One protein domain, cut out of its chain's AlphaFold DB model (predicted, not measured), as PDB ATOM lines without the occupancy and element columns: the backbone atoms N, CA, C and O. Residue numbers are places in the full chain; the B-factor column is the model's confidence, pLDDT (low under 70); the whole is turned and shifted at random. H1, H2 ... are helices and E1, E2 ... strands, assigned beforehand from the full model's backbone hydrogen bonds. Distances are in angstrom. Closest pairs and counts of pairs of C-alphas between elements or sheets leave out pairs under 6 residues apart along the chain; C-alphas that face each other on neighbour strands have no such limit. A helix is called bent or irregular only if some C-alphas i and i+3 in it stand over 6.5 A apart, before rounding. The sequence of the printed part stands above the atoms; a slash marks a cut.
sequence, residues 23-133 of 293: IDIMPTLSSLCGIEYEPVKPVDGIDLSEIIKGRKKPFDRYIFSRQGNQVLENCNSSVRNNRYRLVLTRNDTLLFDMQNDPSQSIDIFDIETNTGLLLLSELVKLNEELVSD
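This is residues 23 to 133 of the 293 residues of an uncharacterized protein of Bacteroidetes bacterium RBG_13_42_15 (UniProt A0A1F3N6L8). The model has two lobes: a small one of H1, H2 and the loop of residues 33 to 48, and a larger one in which the long helix H3 packs slantwise on one face of a four-stranded sheet. Residues 53 to 62 join the lobes, and residues 98 to 112 pass from E4 to H3. The printed part has 111 residues, 52 of them, under half, in named elements: H1 H2 E1 E2 E3 E4 H3, class mixed. The antiparallel sheet runs E1 E2 E3 E4; the whole is loose, radius of gyration of the C-alphas 16.4 A, spanning 47 by 35 by 21 A.

H1, residues 23 to 32, begins at C-alpha 23 (109.603, 117.660, 131.568) and is 15.3 A long; it is irregular, but only just: C-alphas 23 and 26 are 6.6 A apart. H2 is residues 49 to 52. Strands E1, 63 to 66, E2, 77 to 80, E3, 84 to 88, and E4, 93 to 97, follow. H3, residues 113 to 132, is 28.3 A long and ends at C-alpha 132 (99.803, 131.042, 120.352).

E1 to E4 form a meander, each strand the antiparallel neighbour of the one before, in three hairpins. Within hydrogen-bond range are N 65 and O 78, 2.8 A, N 88 and O 77, 2.8 A, and N 87 and O 94, 2.8 A. H3 on one face makes two layers, helix and sheet; its height over the sheet is 9.1 A, and the C-alphas of Val 79 and Leu 123, the closest of E2 and H3, are 6.0 A apart. On the local plane it stands at 59 degrees to E1, slantwise, only just short of across. H1 and H2 touch, closest at the C-alphas of Thr 28 and Ser 49, 5.3 A; neither is on the sheet. In H3 every O i to N i+4 pair is within hydrogen-bond range, in H1 5 of 6; H2 is too short for such a pair.

The farthest C-alphas, Gly 34 and Asp 110, are 47.3 A apart. The printed part has no cut; the links H1 to H2 and E4 to H3 are long. Mean pLDDT of the printed part is 93.5, and no printed residue is under 70.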
ATOM      1  N   ILE A  23     111.057 117.496 131.387       95.69
ATOM      2  CA  ILE A  23     109.603 117.660 131.568       95.69
ATOM      3  C   ILE A  23     108.913 116.428 132.180       95.69
ATOM      4  O   ILE A  23     107.895 116.566 132.855       95.69
ATOM      5  N   ASP A  24     109.472 115.224 132.007       97.50
ATOM      6  CA  ASP A  24     108.905 113.976 132.536       97.50
ATOM      7  C   ASP A  24     109.185 113.788 134.041       97.50
ATOM      8  O   ASP A  24     108.558 112.946 134.691       97.50
ATOM      9  N   ILE A  25     110.116 114.557 134.625       96.44
ATOM     10  CA  ILE A  25     110.536 114.393 136.027       96.44
ATOM     11  C   ILE A  25     109.373 114.681 136.979       96.44
ATOM     12  O   ILE A  25     109.102 113.878 137.872       96.44
ATOM     13  N   MET A  26     108.672 115.801 136.791       95.75
ATOM     14  CA  MET A  26     107.583 116.218 137.680       95.75
ATOM     15  C   MET A  26     106.427 115.194 137.749       95.75
ATOM     16  O   MET A  26     106.109 114.761 138.864       95.75
ATOM     17  N   PRO A  27     105.805 114.757 136.631       96.38
ATOM     18  CA  PRO A  27     104.725 113.768 136.699       96.38
ATOM     19  C   PRO A  27     105.218 112.412 137.227       96.38
ATOM     20  O   PRO A  27     104.533 111.773 138.026       96.38
ATOM     21  N   THR A  28     106.441 112.007 136.870       96.81
ATOM     22  CA  THR A  28     107.039 110.750 137.342       96.81
ATOM     23  C   THR A  28     107.266 110.743 138.855       96.81
ATOM     24  O   THR A  28     106.934 109.767 139.529       96.81
ATOM     25  N   LEU A  29     107.820 111.820 139.422       96.12
ATOM     26  CA  LEU A  29     108.045 111.922 140.868       96.12
ATOM     27  C   LEU A  29     106.730 112.017 141.644       96.12
ATOM     28  O   LEU A  29     106.615 111.391 142.694       96.12
ATOM     29  N   SER A  30     105.734 112.733 141.117       95.38
ATOM     30  CA  SER A  30     104.407 112.827 141.742       95.38
ATOM     31  C   SER A  30     103.775 111.438 141.892       95.38
ATOM     32  O   SER A  30     103.384 111.050 142.992       95.38
ATOM     33  N   SER A  31     103.802 110.638 140.818       95.00
ATOM     34  CA  SER A  31     103.321 109.251 140.808       95.00
ATOM     35  C   SER A  31     104.119 108.334 141.745       95.00
ATOM     36  O   SER A  31     103.546 107.575 142.527       95.00
ATOM     37  N   LEU A  32     105.457 108.427 141.741       95.25
ATOM     38  CA  LEU A  32     106.306 107.643 142.649       95.25
ATOM     39  C   LEU A  32     106.063 107.968 144.131       95.25
ATOM     40  O   LEU A  32     106.168 107.070 144.968       95.25
ATOM     41  N   CYS A  33     105.738 109.221 144.448       95.00
ATOM     42  CA  CYS A  33     105.451 109.684 145.804       95.00
ATOM     43  C   CYS A  33     103.983 109.505 146.222       95.00
ATOM     44  O   CYS A  33     103.662 109.786 147.375       95.00
ATOM     45  N   GLY A  34     103.099 109.052 145.324       94.62
ATOM     46  CA  GLY A  34     101.663 108.946 145.599       94.62
ATOM     47  C   GLY A  34     100.996 110.302 145.848       94.62
ATOM     48  O   GLY A  34     100.065 110.387 146.643       94.62
ATOM     49  N   ILE A  35     101.508 111.364 145.221       95.00
ATOM     50  CA  ILE A  35     100.952 112.714 145.322       95.00
ATOM     51  C   ILE A  35      99.873 112.864 144.251       95.00
ATOM     52  O   ILE A  35     100.166 112.803 143.057       95.00
ATOM     53  N   GLU A  36      98.638 113.098 144.685       89.81
ATOM     54  CA  GLU A  36      97.564 113.550 143.805       89.81
ATOM     55  C   GLU A  36      97.769 115.038 143.511       89.81
ATOM     56  O   GLU A  36      97.769 115.873 144.415       89.81
ATOM     57  N   TYR A  37      98.005 115.363 142.242       85.62
ATOM     58  CA  TYR A  37      98.211 116.730 141.786       85.62
ATOM     59  C   TYR A  37      97.320 117.000 140.580       85.62
ATOM     60  O   TYR A  37      97.470 116.367 139.536       85.62
ATOM     61  N   GLU A  38      96.407 117.953 140.734       89.38
ATOM     62  CA  GLU A  38      95.614 118.503 139.641       89.38
ATOM     63  C   GLU A  38      96.311 119.771 139.141       89.38
ATOM     64  O   GLU A  38      96.278 120.806 139.818       89.38
ATOM     65  N   PRO A  39      97.013 119.711 137.999       86.88
ATOM     66  CA  PRO A  39      97.790 120.842 137.548       86.88
ATOM     67  C   PRO A  39      96.852 121.921 136.996       86.88
ATOM     68  O   PRO A  39      95.936 121.647 136.223       86.88
ATOM     69  N   VAL A  40      97.104 123.178 137.368       87.88
ATOM     70  CA  VAL A  40      96.321 124.332 136.879       87.88
ATOM     71  C   VAL A  40      96.422 124.472 135.352       87.88
ATOM     72  O   VAL A  40      95.507 124.980 134.707       87.88
ATOM     73  N   LYS A  41      97.540 124.019 134.772       86.75
ATOM     74  CA  LYS A  41      97.791 123.950 133.329       86.75
ATOM     75  C   LYS A  41      98.132 122.514 132.922       86.75
ATOM     76  O   LYS A  41      98.632 121.772 133.763       86.75
ATOM     77  N   PRO A  42      97.925 122.117 131.655       89.12
ATOM     78  CA  PRO A  42      98.405 120.831 131.158       89.12
ATOM     79  C   PRO A  42      99.906 120.632 131.416       89.12
ATOM     80  O   PRO A  42     100.676 121.590 131.434       89.12
ATOM     81  N   VAL A  43     100.307 119.380 131.632       92.31
ATOM     82  CA  VAL A  43     101.706 118.982 131.835       92.31
ATOM     83  C   VAL A  43     102.222 118.383 130.532       92.31
ATOM     84  O   VAL A  43     101.614 117.448 130.019       92.31
ATOM     85  N   ASP A  44     103.348 118.889 130.026       92.50
ATOM     86  CA  ASP A  44     103.932 118.423 128.756       92.50
ATOM     87  C   ASP A  44     104.631 117.057 128.876       92.50
ATOM     88  O   ASP A  44     104.720 116.282 127.920       92.50
ATOM     89  N   GLY A  45     105.171 116.764 130.061       95.62
ATOM     90  CA  GLY A  45     105.816 115.490 130.358       95.62
ATOM     91  C   GLY A  45     104.830 114.371 130.669       95.62
ATOM     92  O   GLY A  45     103.648 114.591 130.927       95.62
ATOM     93  N   ILE A  46     105.341 113.144 130.718       96.12
ATOM     94  CA  ILE A  46     104.546 111.953 131.030       96.12
ATOM     95  C   ILE A  46     105.130 111.174 132.206       96.12
ATOM     96  O   ILE A  46     106.329 111.216 132.479       96.12
ATOM     97  N   ASP A  47     104.274 110.421 132.893       96.88
ATOM     98  CA  ASP A  47     104.699 109.528 133.967       96.88
ATOM     99  C   ASP A  47     105.448 108.302 133.409       96.88
ATOM    100  O   ASP A  47     104.882 107.452 132.714       96.88
ATOM    101  N   LEU A  48     106.732 108.195 133.753       97.69
ATOM    102  CA  LEU A  48     107.603 107.070 133.412       97.69
ATOM    103  C   LEU A  48     107.821 106.105 134.590       97.69
ATOM    104  O   LEU A  48     108.627 105.177 134.487       97.69
ATOM    105  N   SER A  49     107.109 106.275 135.706       96.75
ATOM    106  CA  SER A  49     107.297 105.504 136.939       96.75
ATOM    107  C   SER A  49     107.155 103.997 136.725       96.75
ATOM    108  O   SER A  49     107.958 103.222 137.245       96.75
ATOM    109  N   GLU A  50     106.196 103.554 135.909       96.75
ATOM    110  CA  GLU A  50     106.002 102.130 135.621       96.75
ATOM    111  C   GLU A  50     107.104 101.553 134.719       96.75
ATOM    112  O   GLU A  50     107.430 100.371 134.837       96.75
ATOM    113  N   ILE A  51     107.749 102.372 133.880       97.12
ATOM    114  CA  ILE A  51     108.959 101.961 133.146       97.12
ATOM    115  C   ILE A  51     110.139 101.859 134.112       97.12
ATOM    116  O   ILE A  51     110.838 100.848 134.121       97.12
ATOM    117  N   ILE A  52     110.321 102.856 134.983       96.00
ATOM    118  CA  ILE A  52     111.388 102.875 135.997       96.00
ATOM    119  C   ILE A  52     111.267 101.681 136.960       96.00
ATOM    120  O   ILE A  52     112.270 101.097 137.364       96.00
ATOM    121  N   LYS A  53     110.042 101.265 137.302       94.88
ATOM    122  CA  LYS A  53     109.772 100.071 138.126       94.88
ATOM    123  C   LYS A  53     109.925  98.748 137.358       94.88
ATOM    124  O   LYS A  53     109.777  97.686 137.965       94.88
ATOM    125  N   GLY A  54     110.183  98.787 136.048       93.12
ATOM    126  CA  GLY A  54     110.282  97.604 135.186       93.12
ATOM    127  C   GLY A  54     108.947  96.887 134.958       93.12
ATOM    128  O   GLY A  54     108.932  95.687 134.697       93.12
ATOM    129  N   ARG A  55     107.823  97.596 135.105       94.62
ATOM    130  CA  ARG A  55     106.456  97.066 134.952       94.62
ATOM    131  C   ARG A  55     105.858  97.359 133.578       94.62
ATOM    132  O   ARG A  55     104.922  96.683 133.164       94.62
ATOM    133  N   LYS A  56     106.415  98.336 132.857       96.38
ATOM    134  CA  LYS A  56     106.043  98.685 131.483       96.38
ATOM    135  C   LYS A  56     107.277  98.660 130.580       96.38
ATOM    136  O   LYS A  56     108.367  99.046 130.997       96.38
ATOM    137  N   LYS A  57     107.099  98.195 129.341       96.62
ATOM    138  CA  LYS A  57     108.144  98.241 128.307       96.62
ATOM    139  C   LYS A  57     108.338  99.679 127.798       96.62
ATOM    140  O   LYS A  57     107.353 100.422 127.761       96.62
ATOM    141  N   PRO A  58     109.559 100.054 127.375       97.31
ATOM    142  CA  PRO A  58     109.777 101.296 126.644       97.31
ATOM    143  C   PRO A  58     108.902 101.381 125.390       97.31
ATOM    144  O   PRO A  58     108.543 100.358 124.802       97.31
ATOM    145  N   PHE A  59     108.573 102.600 124.984       97.50
ATOM    146  CA  PHE A  59     107.780 102.882 123.790       97.50
ATOM    147  C   PHE A  59     108.341 104.085 123.035       97.50
ATOM    148  O   PHE A  59     109.115 104.876 123.582       97.50
ATOM    149  N   ASP A  60     107.961 104.198 121.765       97.06
ATOM    150  CA  ASP A  60     108.367 105.314 120.917       97.06
ATOM    151  C   ASP A  60     107.504 106.552 121.177       97.06
ATOM    152  O   ASP A  60     106.303 106.443 121.427       97.06
ATOM    153  N   ARG A  61     108.123 107.730 121.146       97.00
ATOM    154  CA  ARG A  61     107.457 109.023 121.353       97.00
ATOM    155  C   ARG A  61     108.269 110.142 120.724       97.00
ATOM    156  O   ARG A  61     109.463 109.973 120.498       97.00
ATOM    157  N   TYR A  62     107.651 111.303 120.551       97.50
ATOM    158  CA  TYR A  62     108.371 112.514 120.183       97.50
ATOM    159  C   TYR A  62     108.880 113.269 121.408       97.50
ATOM    160  O   TYR A  62     108.202 113.373 122.432       97.50
ATOM    161  N   ILE A  63     110.104 113.772 121.280       96.62
ATOM    162  CA  ILE A  63     110.767 114.676 122.213       96.62
ATOM    163  C   ILE A  63     111.255 115.874 121.421       96.62
ATOM    164  O   ILE A  63     111.874 115.717 120.365       96.62
ATOM    165  N   PHE A  64     110.978 117.058 121.953       95.75
ATOM    166  CA  PHE A  64     111.180 118.317 121.264       95.75
ATOM    167  C   PHE A  64     112.174 119.182 122.024       95.75
ATOM    168  O   PHE A  64     112.192 119.240 123.252       95.75
ATOM    169  N   SER A  65     113.014 119.882 121.279       93.19
ATOM    170  CA  SER A  65     113.967 120.833 121.834       93.19
ATOM    171  C   SER A  65     114.014 122.073 120.963       93.19
ATOM    172  O   SER A  65     113.848 122.000 119.745       93.19
ATOM    173  N   ARG A  66     114.246 123.218 121.600       89.19
ATOM    174  CA  ARG A  66     114.354 124.506 120.926       89.19
ATOM    175  C   ARG A  66     115.400 125.377 121.594       89.19
ATOM    176  O   ARG A  66     115.634 125.268 122.799       89.19
ATOM    177  N   GLN A  67     115.998 126.270 120.822       86.31
ATOM    178  CA  GLN A  67     116.861 127.302 121.367       86.31
ATOM    179  C   GLN A  67     116.025 128.308 122.172       86.31
ATOM    180  O   GLN A  67     115.088 128.919 121.656       86.31
ATOM    181  N   GLY A  68     116.371 128.488 123.448       78.19
ATOM    182  CA  GLY A  68     115.751 129.505 124.296       78.19
ATOM    183  C   GLY A  68     116.018 130.925 123.783       78.19
ATOM    184  O   GLY A  68     117.020 131.176 123.114       78.19
ATOM    185  N   ASN A  69     115.130 131.863 124.122       72.56
ATOM    186  CA  ASN A  69     115.270 133.301 123.837       72.56
ATOM    187  C   ASN A  69     115.451 133.677 122.352       72.56
ATOM    188  O   ASN A  69     116.007 134.731 122.051       72.56
ATOM    189  N   GLN A  70     114.985 132.840 121.424       78.19
ATOM    190  CA  GLN A  70     114.925 133.156 119.994       78.19
ATOM    191  C   GLN A  70     113.473 133.259 119.526       78.19
ATOM    192  O   GLN A  70     112.611 132.501 119.989       78.19
ATOM    193  N   VAL A  71     113.223 134.181 118.591       79.00
ATOM    194  CA  VAL A  71     111.975 134.232 117.813       79.00
ATOM    195  C   VAL A  71     111.877 132.987 116.933       79.00
ATOM    196  O   VAL A  71     112.912 132.449 116.534       79.00
ATOM    197  N   LEU A  72     110.662 132.503 116.663       75.56
ATOM    198  CA  LEU A  72     110.457 131.219 115.982       75.56
ATOM    199  C   LEU A  72     111.192 131.131 114.646       75.56
ATOM    200  O   LEU A  72     111.798 130.103 114.366       75.56
ATOM    201  N   GLU A  73     111.206 132.213 113.868       77.56
ATOM    202  CA  GLU A  73     111.794 132.244 112.526       77.56
ATOM    203  C   GLU A  73     113.308 131.995 112.532       77.56
ATOM    204  O   GLU A  73     113.873 131.561 111.532       77.56
ATOM    205  N   ASN A  74     113.976 132.270 113.654       80.31
ATOM    206  CA  ASN A  74     115.420 132.090 113.819       80.31
ATOM    207  C   ASN A  74     115.756 131.020 114.869       80.31
ATOM    208  O   ASN A  74     116.912 130.894 115.276       80.31
ATOM    209  N   CYS A  75     114.756 130.285 115.358       83.44
ATOM    210  CA  CYS A  75     114.926 129.345 116.452       83.44
ATOM    211  C   CYS A  75     115.352 127.979 115.915       83.44
ATOM    212  O   CYS A  75     114.552 127.242 115.338       83.44
ATOM    213  N   ASN A  76     116.603 127.603 116.182       92.00
ATOM    214  CA  ASN A  76     117.026 126.226 115.972       92.00
ATOM    215  C   ASN A  76     116.172 125.302 116.850       92.00
ATOM    216  O   ASN A  76     116.061 125.506 118.065       92.00
ATOM    217  N   SER A  77     115.581 124.283 116.241       94.06
ATOM    218  CA  SER A  77     114.677 123.355 116.905       94.06
ATOM    219  C   SER A  77     114.858 121.936 116.381       94.06
ATOM    220  O   SER A  77     115.480 121.689 115.349       94.06
ATOM    221  N   SER A  78     114.407 120.960 117.155       96.50
ATOM    222  CA  SER A  78     114.583 119.557 116.814       96.50
ATOM    223  C   SER A  78     113.475 118.733 117.433       96.50
ATOM    224  O   SER A  78     113.116 118.940 118.593       96.50
ATOM    225  N   VAL A  79     112.989 117.768 116.663       98.00
ATOM    226  CA  VAL A  79     112.134 116.685 117.139       98.00
ATOM    227  C   VAL A  79     112.863 115.369 116.918       98.00
ATOM    228  O   VAL A  79     113.541 115.180 115.905       98.00
ATOM    229  N   ARG A  80     112.742 114.446 117.867       97.50
ATOM    230  CA  ARG A  80     113.244 113.087 117.689       97.50
ATOM    231  C   ARG A  80     112.310 112.050 118.269       97.50
ATOM    232  O   ARG A  80     111.590 112.332 119.224       97.50
ATOM    233  N   ASN A  81     112.423 110.843 117.740       97.69
ATOM    234  CA  ASN A  81     111.909 109.628 118.352       97.69
ATOM    235  C   ASN A  81     113.071 108.658 118.648       97.69
ATOM    236  O   ASN A  81     114.233 109.077 118.727       97.69
ATOM    237  N   ASN A  82     112.784 107.372 118.854       96.69
ATOM    238  CA  ASN A  82     113.800 106.365 119.170       96.69
ATOM    239  C   ASN A  82     114.815 106.129 118.039       96.69
ATOM    240  O   ASN A  82     115.912 105.644 118.315       96.69
ATOM    241  N   ARG A  83     114.466 106.434 116.782       97.69
ATOM    242  CA  ARG A  83     115.341 106.194 115.623       97.69
ATOM    243  C   ARG A  83     115.748 107.470 114.911       97.69
ATOM    244  O   ARG A  83     116.923 107.644 114.642       97.69
ATOM    245  N   TYR A  84     114.816 108.353 114.601       98.62
ATOM    246  CA  TYR A  84     115.065 109.509 113.757       98.62
ATOM    247  C   TYR A  84     115.114 110.797 114.568       98.62
ATOM    248  O   TYR A  84     114.352 110.986 115.521       98.62
ATOM    249  N   ARG A  85     115.995 111.706 114.158       98.50
ATOM    250  CA  ARG A  85     116.067 113.074 114.667       98.50
ATOM    251  C   ARG A  85     116.045 114.046 113.503       98.50
ATOM    252  O   ARG A  85     116.964 114.043 112.691       98.50
ATOM    253  N   LEU A  86     115.036 114.906 113.478       98.62
ATOM    254  CA  LEU A  86     115.009 116.063 112.599       98.62
ATOM    255  C   LEU A  86     115.614 117.264 113.325       98.62
ATOM    256  O   LEU A  86     115.316 117.511 114.500       98.62
ATOM    257  N   VAL A  87     116.470 118.004 112.631       97.25
ATOM    258  CA  VAL A  87     117.060 119.260 113.094       97.25
ATOM    259  C   VAL A  87     116.675 120.347 112.103       97.25
ATOM    260  O   VAL A  87     117.079 120.308 110.946       97.25
ATOM    261  N   LEU A  88     115.901 121.314 112.581       94.56
ATOM    262  CA  LEU A  88     115.574 122.532 111.862       94.56
ATOM    263  C   LEU A  88     116.504 123.636 112.364       94.56
ATOM    264  O   LEU A  88     116.462 124.012 113.538       94.56
ATOM    265  N   THR A  89     117.368 124.135 111.492       91.25
ATOM    266  CA  THR A  89     118.188 125.320 111.750       91.25
ATOM    267  C   THR A  89     117.630 126.506 110.972       91.25
ATOM    268  O   THR A  89     116.700 126.373 110.182       91.25
ATOM    269  N   ARG A  90     118.231 127.682 111.159       86.44
ATOM    270  CA  ARG A  90     117.914 128.858 110.338       86.44
ATOM    271  C   ARG A  90     118.059 128.613 108.826       86.44
ATOM    272  O   ARG A  90     117.371 129.270 108.052       86.44
ATOM    273  N   ASN A  91     118.966 127.726 108.417       89.88
ATOM    274  CA  ASN A  91     119.329 127.547 107.009       89.88
ATOM    275  C   ASN A  91     118.987 126.158 106.463       89.88
ATOM    276  O   ASN A  91     118.835 126.018 105.255       89.88
ATOM    277  N   ASP A  92     118.860 125.154 107.331       94.19
ATOM    278  CA  ASP A  92     118.830 123.751 106.931       94.19
ATOM    279  C   ASP A  92     117.716 122.990 107.651       94.19
ATOM    280  O   ASP A  92     117.389 123.265 108.807       94.19
ATOM    281  N   THR A  93     117.168 121.981 106.978       96.44
ATOM    282  CA  THR A  93     116.325 120.949 107.591       96.44
ATOM    283  C   THR A  93     116.990 119.607 107.345       96.44
ATOM    284  O   THR A  93     117.015 119.137 106.215       96.44
ATOM    285  N   LEU A  94     117.549 119.019 108.398       98.19
ATOM    286  CA  LEU A  94     118.363 117.806 108.321       98.19
ATOM    287  C   LEU A  94     117.665 116.661 109.050       98.19
ATOM    288  O   LEU A  94     117.018 116.882 110.080       98.19
ATOM    289  N   LEU A  95     117.830 115.434 108.562       98.69
ATOM    290  CA  LEU A  95     117.310 114.223 109.197       98.69
ATOM    291  C   LEU A  95     118.449 113.236 109.440       98.69
ATOM    292  O   LEU A  95     119.223 112.957 108.536       98.69
ATOM    293  N   PHE A  96     118.509 112.664 110.641       98.69
ATOM    294  CA  PHE A  96     119.535 111.691 111.027       98.69
ATOM    295  C   PHE A  96     118.910 110.406 111.576       98.69
ATOM    296  O   PHE A  96     117.902 110.459 112.289       98.69
ATOM    297  N   ASP A  97     119.536 109.259 111.294       98.38
ATOM    298  CA  ASP A  97     119.249 107.976 111.952       98.38
ATOM    299  C   ASP A  97     120.138 107.841 113.197       98.38
ATOM    300  O   ASP A  97     121.315 107.522 113.113       98.38
ATOM    301  N   MET A  98     119.570 108.067 114.376       97.44
ATOM    302  CA  MET A  98     120.260 108.046 115.666       97.44
ATOM    303  C   MET A  98     120.725 106.651 116.109       97.44
ATOM    304  O   MET A  98     121.483 106.565 117.076       97.44
ATOM    305  N   GLN A  99     120.269 105.570 115.465       96.31
ATOM    306  CA  GLN A  99     120.742 104.212 115.767       96.31
ATOM    307  C   GLN A  99     121.990 103.874 114.954       96.31
ATOM    308  O   GLN A  99     122.944 103.324 115.500       96.31
ATOM    309  N   ASN A 100     121.988 104.225 113.666       97.44
ATOM    310  CA  ASN A 100     123.086 103.909 112.749       97.44
ATOM    311  C   ASN A 100     124.136 105.033 112.638       97.44
ATOM    312  O   ASN A 100     125.294 104.754 112.343       97.44
ATOM    313  N   ASP A 101     123.754 106.280 112.909       97.75
ATOM    314  CA  ASP A 101     124.600 107.479 112.902       97.75
ATOM    315  C   ASP A 101     124.329 108.355 114.147       97.75
ATOM    316  O   ASP A 101     123.821 109.477 114.065       97.75
ATOM    317  N   PRO A 102     124.688 107.873 115.351       95.62
ATOM    318  CA  PRO A 102     124.524 108.649 116.580       95.62
ATOM    319  C   PRO A 102     125.359 109.945 116.599       95.62
ATOM    320  O   PRO A 102     125.056 110.851 117.376       95.62
ATOM    321  N   SER A 103     126.398 110.043 115.759       97.19
ATOM    322  CA  SER A 103     127.213 111.251 115.561       97.19
ATOM    323  C   SER A 103     126.549 112.330 114.710       97.19
ATOM    324  O   SER A 103     127.063 113.446 114.689       97.19
ATOM    325  N   GLN A 104     125.429 112.023 114.046       97.31
ATOM    326  CA  GLN A 104     124.723 112.939 113.148       97.31
ATOM    327  C   GLN A 104     125.630 113.479 112.023       97.31
ATOM    328  O   GLN A 104     125.701 114.680 111.772       97.31
ATOM    329  N   SER A 105     126.381 112.583 111.391       97.75
ATOM    330  CA  SER A 105     127.350 112.884 110.337       97.75
ATOM    331  C   SER A 105     126.777 112.790 108.919       97.75
ATOM    332  O   SER A 105     127.367 113.351 107.996       97.75
ATOM    333  N   ILE A 106     125.643 112.107 108.734       97.94
ATOM    334  CA  ILE A 106     125.030 111.845 107.430       97.94
ATOM    335  C   ILE A 106     123.578 112.318 107.456       97.94
ATOM    336  O   ILE A 106     122.733 111.724 108.124       97.94
ATOM    337  N   ASP A 107     123.283 113.364 106.687       98.38
ATOM    338  CA  ASP A 107     121.903 113.760 106.420       98.38
ATOM    339  C   ASP A 107     121.236 112.753 105.473       98.38
ATOM    340  O   ASP A 107     121.777 112.408 104.420       98.38
ATOM    341  N   ILE A 108     120.060 112.270 105.868       98.44
ATOM    342  CA  ILE A 108     119.264 111.285 105.132       98.44
ATOM    343  C   ILE A 108     117.879 111.818 104.749       98.44
ATOM    344  O   ILE A 108     117.011 111.022 104.389       98.44
ATOM    345  N   PHE A 109     117.637 113.132 104.819       98.38
ATOM    346  CA  PHE A 109     116.315 113.711 104.544       98.38
ATOM    347  C   PHE A 109     115.780 113.336 103.151       98.38
ATOM    348  O   PHE A 109     114.632 112.910 103.024       98.38
ATOM    349  N   ASP A 110     116.615 113.405 102.113       97.75
ATOM    350  CA  ASP A 110     116.221 113.052 100.738       97.75
ATOM    351  C   ASP A 110     116.003 111.541 100.531       97.75
ATOM    352  O   ASP A 110     115.358 111.124  99.571       97.75
ATOM    353  N   ILE A 111     116.528 110.706 101.433       97.69
ATOM    354  CA  ILE A 111     116.362 109.246 101.399       97.69
ATOM    355  C   ILE A 111     115.087 108.844 102.155       97.69
ATOM    356  O   ILE A 111     114.310 108.017 101.684       97.69
ATOM    357  N   GLU A 112     114.856 109.447 103.321       97.88
ATOM    358  CA  GLU A 112     113.756 109.152 104.248       97.88
ATOM    359  C   GLU A 112     112.732 110.303 104.283       97.88
ATOM    360  O   GLU A 112     112.228 110.694 105.340       97.88
ATOM    361  N   THR A 113     112.404 110.862 103.114       98.19
ATOM    362  CA  THR A 113     111.647 112.121 102.985       98.19
ATOM    363  C   THR A 113     110.288 112.087 103.669       98.19
ATOM    364  O   THR A 113     109.905 113.055 104.319       98.19
ATOM    365  N   ASN A 114     109.564 110.970 103.593       98.31
ATOM    366  CA  ASN A 114     108.268 110.840 104.267       98.31
ATOM    367  C   ASN A 114     108.407 110.966 105.791       98.31
ATOM    368  O   ASN A 114     107.607 111.642 106.435       98.31
ATOM    369  N   THR A 115     109.447 110.352 106.358       98.12
ATOM    370  CA  THR A 115     109.766 110.453 107.785       98.12
ATOM    371  C   THR A 115     110.188 111.876 108.143       98.12
ATOM    372  O   THR A 115     109.712 112.425 109.137       98.12
ATOM    373  N   GLY A 116     111.032 112.499 107.315       98.25
ATOM    374  CA  GLY A 116     111.458 113.888 107.486       98.25
ATOM    375  C   GLY A 116     110.284 114.867 107.489       98.25
ATOM    376  O   GLY A 116     110.150 115.661 108.417       98.25
ATOM    377  N   LEU A 117     109.384 114.767 106.509       98.31
ATOM    378  CA  LEU A 117     108.194 115.614 106.408       98.31
ATOM    379  C   LEU A 117     107.212 115.391 107.564       98.31
ATOM    380  O   LEU A 117     106.653 116.361 108.074       98.31
ATOM    381  N   LEU A 118     107.030 114.145 108.013       98.38
ATOM    382  CA  LEU A 118     106.195 113.843 109.177       98.38
ATOM    383  C   LEU A 118     106.740 114.525 110.438       98.38
ATOM    384  O   LEU A 118     106.011 115.233 111.126       98.38
ATOM    385  N   LEU A 119     108.033 114.347 110.717       98.38
ATOM    386  CA  LEU A 119     108.679 114.967 111.873       98.38
ATOM    387  C   LEU A 119     108.651 116.496 111.784       98.38
ATOM    388  O   LEU A 119     108.367 117.164 112.777       98.38
ATOM    389  N   LEU A 120     108.889 117.058 110.599       97.25
ATOM    390  CA  LEU A 120     108.804 118.499 110.385       97.25
ATOM    391  C   LEU A 120     107.396 119.020 110.691       97.25
ATOM    392  O   LEU A 120     107.260 120.029 111.378       97.25
ATOM    393  N   SER A 121     106.356 118.313 110.240       97.00
ATOM    394  CA  SER A 121     104.964 118.673 110.514       97.00
ATOM    395  C   SER A 121     104.655 118.676 112.014       97.00
ATOM    396  O   SER A 121     104.018 119.609 112.501       97.00
ATOM    397  N   GLU A 122     105.110 117.667 112.758       97.44
ATOM    398  CA  GLU A 122     104.916 117.603 114.215       97.44
ATOM    399  C   GLU A 122     105.658 118.735 114.938       97.44
ATOM    400  O   GLU A 122     105.125 119.346 115.866       97.44
ATOM    401  N   LEU A 123     106.871 119.065 114.487       95.12
ATOM    402  CA  LEU A 123     107.659 120.159 115.051       95.12
ATOM    403  C   LEU A 123     107.012 121.529 114.803       95.12
ATOM    404  O   LEU A 123     106.954 122.352 115.715       95.12
ATOM    405  N   VAL A 124     106.510 121.773 113.589       91.94
ATOM    406  CA  VAL A 124     105.799 123.016 113.243       91.94
ATOM    407  C   VAL A 124     104.535 123.160 114.081       91.94
ATOM    408  O   VAL A 124     104.334 124.209 114.690       91.94
ATOM    409  N   LYS A 125     103.738 122.093 114.191       93.19
ATOM    410  CA  LYS A 125     102.520 122.083 115.006       93.19
ATOM    411  C   LYS A 125     102.803 122.456 116.464       93.19
ATOM    412  O   LYS A 125     102.112 123.311 117.014       93.19
ATOM    413  N   LEU A 126     103.834 121.863 117.075       91.06
ATOM    414  CA  LEU A 126     104.222 122.214 118.442       91.06
ATOM    415  C   LEU A 126     104.676 123.678 118.546       91.06
ATOM    416  O   LEU A 126     104.318 124.368 119.496       91.06
ATOM    417  N   ASN A 127     105.470 124.166 117.590       87.06
ATOM    418  CA  ASN A 127     105.947 125.549 117.608       87.06
ATOM    419  C   ASN A 127     104.789 126.556 117.553       87.06
ATOM    420  O   ASN A 127     104.816 127.535 118.298       87.06
ATOM    421  N   GLU A 128     103.782 126.312 116.710       86.94
ATOM    422  CA  GLU A 128     102.571 127.137 116.616       86.94
ATOM    423  C   GLU A 128     101.761 127.114 117.918       86.94
ATOM    424  O   GLU A 128     101.357 128.170 118.412       86.94
ATOM    425  N   GLU A 129     101.583 125.930 118.512       88.50
ATOM    426  CA  GLU A 129     100.919 125.770 119.808       88.50
ATOM    427  C   GLU A 129     101.629 126.587 120.896       88.50
ATOM    428  O   GLU A 129     100.992 127.399 121.572       88.50
ATOM    429  N   LEU A 130     102.956 126.454 121.001       83.44
ATOM    430  CA  LEU A 130     103.766 127.123 122.020       83.44
ATOM    431  C   LEU A 130     103.683 128.650 121.956       83.44
ATOM    432  O   LEU A 130     103.681 129.294 123.005       83.44
ATOM    433  N   VAL A 131     103.644 129.251 120.762       81.44
ATOM    434  CA  VAL A 131     103.608 130.719 120.641       81.44
ATOM    435  C   VAL A 131     102.220 131.321 120.715       81.44
ATOM    436  O   VAL A 131     102.110 132.503 121.037       81.44
ATOM    437  N   SER A 132     101.176 130.538 120.442       84.12
ATOM    438  CA  SER A 132      99.803 131.042 120.352       84.12
ATOM    439  C   SER A 132      99.323 131.765 121.621       84.12
ATOM    440  O   SER A 132      98.595 132.752 121.517       84.12
ATOM    441  N   ASP A 133      99.788 131.342 122.801       77.25
ATOM    442  CA  ASP A 133      99.533 131.999 124.095       77.25
ATOM    443  C   ASP A 133     100.834 132.331 124.851       77.25
ATOM    444  O   ASP A 133     100.851 132.502 126.074       77.25
TER     445      ASP A 133